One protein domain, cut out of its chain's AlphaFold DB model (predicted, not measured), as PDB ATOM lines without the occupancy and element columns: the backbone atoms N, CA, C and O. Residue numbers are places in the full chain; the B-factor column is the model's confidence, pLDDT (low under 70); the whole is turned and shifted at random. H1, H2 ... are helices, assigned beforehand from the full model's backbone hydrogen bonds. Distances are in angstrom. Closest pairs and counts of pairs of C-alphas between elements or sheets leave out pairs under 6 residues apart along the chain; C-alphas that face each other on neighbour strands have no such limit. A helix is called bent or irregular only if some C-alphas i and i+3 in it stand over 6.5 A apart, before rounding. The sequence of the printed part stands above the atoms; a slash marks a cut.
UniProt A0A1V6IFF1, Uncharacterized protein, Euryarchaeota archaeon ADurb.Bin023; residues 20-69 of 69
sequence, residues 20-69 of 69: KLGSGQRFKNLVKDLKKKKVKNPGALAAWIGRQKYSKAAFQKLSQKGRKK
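Overview. This is residues 20 to 69 of the 69 residues of an uncharacterized protein of Euryarchaeota archaeon ADurb.Bin023 (UniProt A0A1V6IFF1). Three helical rods make a triangle: H1 is one side, the chain turns back into H2a, and the sharply bent second helix closes the third side with H2b, whose far end comes back near where H1 begins. The 50 printed residues hold two named helices, H1 then H2, and no named strand, all helix in class. The whole is compact, radius of gyration of the C-alphas 10.7 A, spanning 29 by 21 by 14 A.

Along the chain. Find C-alpha 25 at (381.179, 109.087, 197.899); from there H1 runs 16.6 A to residue 36. H2, residues 42 to 67, was assigned as one helix by its hydrogen bonds but is bent: C-alphas 53 and 56 are 8.9 A apart. Its arms are H2a, residues 42 to 53, and H2b, residues 56 to 67, ending at C-alpha 67 (384.241, 103.316, 206.462).

Arrangement. H1 and H2a touch, closest at the C-alphas of Leu 34 and Pro 42, 5.2 A, with a steep tilt of 49 degrees, opposite ways. H2a and H2b are close but not clearly touching, closest at the C-alphas of Arg 51 and Phe 59, 5.7 A, with a steep tilt of 55 degrees. H1 and H2b are only just apart, at 8.1 A. In H1, H2a and H2b every O i to N i+4 pair is within hydrogen-bond range.

Size, cuts and confidence. The farthest C-alphas, Lys 38 and Lys 68, are 29.8 A apart. The printed part has no cut, its link from H1 to H2 is tight, and no printed residue is under pLDDT 70.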
ATOM      1  N   LYS A  20     382.677 115.599 199.849       85.06
ATOM      2  CA  LYS A  20     383.816 115.762 200.770       85.06
ATOM      3  C   LYS A  20     384.837 114.626 200.599       85.06
ATOM      4  O   LYS A  20     384.463 113.455 200.470       85.06
ATOM      5  N   LEU A  21     386.129 114.962 200.574       82.88
ATOM      6  CA  LEU A  21     387.202 113.964 200.533       82.88
ATOM      7  C   LEU A  21     387.115 113.057 201.767       82.88
ATOM      8  O   LEU A  21     386.828 113.520 202.865       82.88
ATOM      9  N   GLY A  22     387.324 111.754 201.571       84.50
ATOM     10  CA  GLY A  22     387.247 110.772 202.655       84.50
ATOM     11  C   GLY A  22     385.827 110.352 203.050       84.50
ATOM     12  O   GLY A  22     385.689 109.557 203.961       84.50
ATOM     13  N   SER A  23     384.778 110.817 202.361       87.50
ATOM     14  CA  SER A  23     383.397 110.323 202.551       87.50
ATOM     15  C   SER A  23     383.106 108.985 201.855       87.50
ATOM     16  O   SER A  23     382.004 108.465 201.947       87.50
ATOM     17  N   GLY A  24     384.037 108.474 201.043       89.19
ATOM     18  CA  GLY A  24     383.793 107.336 200.148       89.19
ATOM     19  C   GLY A  24     382.886 107.650 198.946       89.19
ATOM     20  O   GLY A  24     382.921 106.923 197.955       89.19
ATOM     21  N   GLN A  25     382.145 108.765 198.952       90.56
ATOM     22  CA  GLN A  25     381.179 109.087 197.899       90.56
ATOM     23  C   GLN A  25     381.838 109.299 196.531       90.56
ATOM     24  O   GLN A  25     381.322 108.846 195.514       90.56
ATOM     25  N   ARG A  26     383.032 109.911 196.496       91.25
ATOM     26  CA  ARG A  26     383.808 110.049 195.250       91.25
ATOM     27  C   ARG A  26     384.157 108.687 194.635       91.25
ATOM     28  O   ARG A  26     384.097 108.544 193.420       91.25
ATOM     29  N   PHE A  27     384.488 107.696 195.467       91.94
ATOM     30  CA  PHE A  27     384.779 106.333 195.017       91.94
ATOM     31  C   PHE A  27     383.513 105.635 194.509       91.94
ATOM     32  O   PHE A  27     383.526 105.075 193.417       91.94
ATOM     33  N   LYS A  28     382.397 105.737 195.245       92.38
ATOM     34  CA  LYS A  28     381.099 105.172 194.832       92.38
ATOM     35  C   LYS A  28     380.631 105.733 193.485       92.38
ATOM     36  O   LYS A  28     380.214 104.963 192.623       92.38
ATOM     37  N   ASN A  29     380.752 107.046 193.283       92.69
ATOM     38  CA  ASN A  29     380.397 107.695 192.021       92.69
ATOM     39  C   ASN A  29     381.268 107.179 190.866       92.69
ATOM     40  O   ASN A  29     380.730 106.776 189.840       92.69
ATOM     41  N   LEU A  30     382.587 107.078 191.071       93.31
ATOM     42  CA  LEU A  30     383.495 106.519 190.068       93.31
ATOM     43  C   LEU A  30     383.128 105.072 189.707       93.31
ATOM     44  O   LEU A  30     383.049 104.736 188.531       93.31
ATOM     45  N   VAL A  31     382.840 104.221 190.698       94.31
ATOM     46  CA  VAL A  31     382.388 102.842 190.449       94.31
ATOM     47  C   VAL A  31     381.079 102.824 189.657       94.31
ATOM     48  O   VAL A  31     380.943 102.015 188.743       94.31
ATOM     49  N   LYS A  32     380.125 103.710 189.965       94.69
ATOM     50  CA  LYS A  32     378.854 103.822 189.231       94.69
ATOM     51  C   LYS A  32     379.082 104.209 187.770       94.69
ATOM     52  O   LYS A  32     378.476 103.609 186.885       94.69
ATOM     53  N   ASP A  33     379.979 105.151 187.505       93.06
ATOM     54  CA  ASP A  33     380.299 105.573 186.141       93.06
ATOM     55  C   ASP A  33     381.050 104.483 185.366       93.06
ATOM     56  O   ASP A  33     380.760 104.246 184.195       93.06
ATOM     57  N   LEU A  34     381.947 103.738 186.019       93.81
ATOM     58  CA  LEU A  34     382.611 102.582 185.409       93.81
ATOM     59  C   LEU A  34     381.639 101.422 185.143       93.81
ATOM     60  O   LEU A  34     381.760 100.748 184.122       93.81
ATOM     61  N   LYS A  35     380.637 101.217 186.008       93.56
ATOM     62  CA  LYS A  35     379.547 100.258 185.768       93.56
ATOM     63  C   LYS A  35     378.735 100.628 184.529       93.56
ATOM     64  O   LYS A  35     378.474  99.760 183.704       93.56
ATOM     65  N   LYS A  36     378.391 101.911 184.351       94.56
ATOM     66  CA  LYS A  36     377.703 102.394 183.135       94.56
ATOM     67  C   LYS A  36     378.509 102.119 181.864       94.56
ATOM     68  O   LYS A  36     377.932 101.830 180.826       94.56
ATOM     69  N   LYS A  37     379.839 102.154 181.966       92.44
ATOM     70  CA  LYS A  37     380.768 101.825 180.875       92.44
ATOM     71  C   LYS A  37     380.963 100.318 180.651       92.44
ATOM     72  O   LYS A  37     381.838  99.943 179.881       92.44
ATOM     73  N   LYS A  38     380.190  99.453 181.324       91.62
ATOM     74  CA  LYS A  38     380.272  97.983 181.225       91.62
ATOM     75  C   LYS A  38     381.678  97.422 181.496       91.62
ATOM     76  O   LYS A  38     382.069  96.395 180.949       91.62
ATOM     77  N   VAL A  39     382.447  98.083 182.365       93.19
ATOM     78  CA  VAL A  39     383.755  97.575 182.804       93.19
ATOM     79  C   VAL A  39     383.550  96.269 183.573       93.19
ATOM     80  O   VAL A  39     382.719  96.228 184.476       93.19
ATOM     81  N   LYS A  40     384.347  95.237 183.262       90.88
ATOM     82  CA  LYS A  40     384.270  93.912 183.909       90.88
ATOM     83  C   LYS A  40     384.413  93.991 185.435       90.88
ATOM     84  O   LYS A  40     383.591  93.453 186.159       90.88
ATOM     85  N   ASN A  41     385.422  94.724 185.917       94.00
ATOM     86  CA  ASN A  41     385.710  94.895 187.346       94.00
ATOM     87  C   ASN A  41     385.812  96.384 187.727       94.00
ATOM     88  O   ASN A  41     386.908  96.918 187.922       94.00
ATOM     89  N   PRO A  42     384.673  97.087 187.854       93.75
ATOM     90  CA  PRO A  42     384.653  98.534 188.051       93.75
ATOM     91  C   PRO A  42     385.220  98.944 189.418       93.75
ATOM     92  O   PRO A  42     385.849  99.992 189.534       93.75
ATOM     93  N   GLY A  43     385.053  98.108 190.450       92.88
ATOM     94  CA  GLY A  43     385.618  98.349 191.782       92.88
ATOM     95  C   GLY A  43     387.146  98.282 191.806       92.88
ATOM     96  O   GLY A  43     387.794  99.174 192.353       92.88
ATOM     97  N   ALA A  44     387.724  97.260 191.169       95.44
ATOM     98  CA  ALA A  44     389.172  97.090 191.085       95.44
ATOM     99  C   ALA A  44     389.820  98.233 190.290       95.44
ATOM    100  O   ALA A  44     390.789  98.835 190.755       95.44
ATOM    101  N   LEU A  45     389.222  98.599 189.151       95.69
ATOM    102  CA  LEU A  45     389.691  99.716 188.336       95.69
ATOM    103  C   LEU A  45     389.602 101.051 189.094       95.69
ATOM    104  O   LEU A  45     390.570 101.807 189.123       95.69
ATOM    105  N   ALA A  46     388.488 101.323 189.780       95.12
ATOM    106  CA  ALA A  46     388.351 102.522 190.611       95.12
ATOM    107  C   ALA A  46     389.394 102.578 191.738       95.12
ATOM    108  O   ALA A  46     389.921 103.649 192.044       95.12
ATOM    109  N   ALA A  47     389.705 101.437 192.360       95.38
ATOM    110  CA  ALA A  47     390.706 101.360 193.418       95.38
ATOM    111  C   ALA A  47     392.123 101.589 192.878       95.38
ATOM    112  O   ALA A  47     392.919 102.268 193.527       95.38
ATOM    113  N   TRP A  48     392.434 101.070 191.689       96.19
ATOM    114  CA  TRP A  48     393.698 101.342 191.007       96.19
ATOM    115  C   TRP A  48     393.846 102.835 190.682       96.19
ATOM    116  O   TRP A  48     394.820 103.447 191.118       96.19
ATOM    117  N   ILE A  49     392.832 103.457 190.065       94.25
ATOM    118  CA  ILE A  49     392.809 104.908 189.792       94.25
ATOM    119  C   ILE A  49     392.985 105.713 191.091       94.25
ATOM    120  O   ILE A  49     393.750 106.676 191.144       94.25
ATOM    121  N   GLY A  50     392.298 105.314 192.165       93.56
ATOM    122  CA  GLY A  50     392.400 105.963 193.473       93.56
ATOM    123  C   GLY A  50     393.807 105.900 194.073       93.56
ATOM    124  O   GLY A  50     394.285 106.905 194.599       93.56
ATOM    125  N   ARG A  51     394.482 104.748 193.961       95.75
ATOM    126  CA  ARG A  51     395.869 104.561 194.415       95.75
ATOM    127  C   ARG A  51     396.874 105.347 193.577       95.75
ATOM    128  O   ARG A  51     397.801 105.891 194.163       95.75
ATOM    129  N   GLN A  52     396.674 105.445 192.263       95.31
ATOM    130  CA  GLN A  52     397.520 106.267 191.390       95.31
ATOM    131  C   GLN A  52     397.391 107.755 191.733       95.31
ATOM    132  O   GLN A  52     398.383 108.458 191.870       95.31
ATOM    133  N   LYS A  53     396.165 108.232 191.966       94.00
ATOM    134  CA  LYS A  53     395.908 109.654 192.229       94.00
ATOM    135  C   LYS A  53     396.349 110.138 193.610       94.00
ATOM    136  O   LYS A  53     396.770 111.280 193.746       94.00
ATOM    137  N   TYR A  54     396.157 109.324 194.646       92.19
ATOM    138  CA  TYR A  54     396.351 109.753 196.036       92.19
ATOM    139  C   TYR A  54     397.465 108.994 196.753       92.19
ATOM    140  O   TYR A  54     397.595 109.151 197.962       92.19
ATOM    141  N   SER A  55     398.256 108.174 196.055       95.12
ATOM    142  CA  SER A  55     399.145 107.149 196.629       95.12
ATOM    143  C   SER A  55     398.399 106.046 197.400       95.12
ATOM    144  O   SER A  55     397.262 106.210 197.854       95.12
ATOM    145  N   LYS A  56     399.063 104.902 197.605       93.81
ATOM    146  CA  LYS A  56     398.531 103.783 198.407       93.81
ATOM    147  C   LYS A  56     398.173 104.227 199.830       93.81
ATOM    148  O   LYS A  56     397.066 103.947 200.292       93.81
ATOM    149  N   ALA A  57     399.080 104.947 200.490       94.12
ATOM    150  CA  ALA A  57     398.932 105.346 201.887       94.12
ATOM    151  C   ALA A  57     397.778 106.339 202.086       94.12
ATOM    152  O   ALA A  57     396.931 106.139 202.960       94.12
ATOM    153  N   ALA A  58     397.689 107.389 201.261       93.69
ATOM    154  CA  ALA A  58     396.614 108.367 201.422       93.69
ATOM    155  C   ALA A  58     395.257 107.820 200.950       93.69
ATOM    156  O   ALA A  58     394.246 108.078 201.605       93.69
ATOM    157  N   PHE A  59     395.210 106.990 199.897       94.00
ATOM    158  CA  PHE A  59     393.973 106.310 199.497       94.00
ATOM    159  C   PHE A  59     393.433 105.403 200.610       94.00
ATOM    160  O   PHE A  59     392.239 105.439 200.909       94.00
ATOM    161  N   GLN A  60     394.303 104.638 201.276       94.00
ATOM    162  CA  GLN A  60     393.902 103.786 202.392       94.00
ATOM    163  C   GLN A  60     393.376 104.611 203.575       94.00
ATOM    164  O   GLN A  60     392.313 104.291 204.103       94.00
ATOM    165  N   LYS A  61     394.036 105.724 203.929       94.31
ATOM    166  CA  LYS A  61     393.539 106.667 204.950       94.31
ATOM    167  C   LYS A  61     392.151 107.215 204.592       94.31
ATOM    168  O   LYS A  61     391.268 107.263 205.446       94.31
ATOM    169  N   LEU A  62     391.929 107.603 203.335       92.25
ATOM    170  CA  LEU A  62     390.627 108.086 202.856       92.25
ATOM    171  C   LEU A  62     389.553 106.989 202.883       92.25
ATOM    172  O   LEU A  62     388.408 107.271 203.227       92.25
ATOM    173  N   SER A  63     389.916 105.753 202.541       90.31
ATOM    174  CA  SER A  63     389.018 104.598 202.588       90.31
ATOM    175  C   SER A  63     388.614 104.253 204.023       90.31
ATOM    176  O   SER A  63     387.428 104.073 204.286       90.31
ATOM    177  N   GLN A  64     389.563 104.251 204.964       93.50
ATOM    178  CA  GLN A  64     389.283 104.043 206.387       93.50
ATOM    179  C   GLN A  64     388.365 105.135 206.942       93.50
ATOM    180  O   GLN A  64     387.381 104.825 207.606       93.50
ATOM    181  N   LYS A  65     388.641 106.410 206.625       91.31
ATOM    182  CA  LYS A  65     387.771 107.536 207.011       91.31
ATOM    183  C   LYS A  65     386.351 107.374 206.467       91.31
ATOM    184  O   LYS A  65     385.400 107.646 207.188       91.31
ATOM    185  N   GLY A  66     386.215 106.893 205.232       87.44
ATOM    186  CA  GLY A  66     384.914 106.650 204.612       87.44
ATOM    187  C   GLY A  66     384.159 105.452 205.183       87.44
ATOM    188  O   GLY A  66     382.945 105.425 205.062       87.44
ATOM    189  N   ARG A  67     384.851 104.479 205.792       85.94
ATOM    190  CA  ARG A  67     384.241 103.316 206.462       85.94
ATOM    191  C   ARG A  67     383.753 103.630 207.880       85.94
ATOM    192  O   ARG A  67     382.884 102.935 208.381       85.94
ATOM    193  N   LYS A  68     384.341 104.638 208.527       82.62
ATOM    194  CA  LYS A  68     383.975 105.085 209.884       82.62
ATOM    195  C   LYS A  68     382.751 106.013 209.919       82.62
ATOM    196  O   LYS A  68     382.388 106.472 210.995       82.62
ATOM    197  N   LYS A  69     382.180 106.340 208.760       70.56
ATOM    198  CA  LYS A  69     380.944 107.113 208.604       70.56
ATOM    199  C   LYS A  69     379.827 106.199 208.147       70.56
ATOM    200  O   LYS A  69     378.682 106.502 208.525       70.56
TER     201      LYS A  69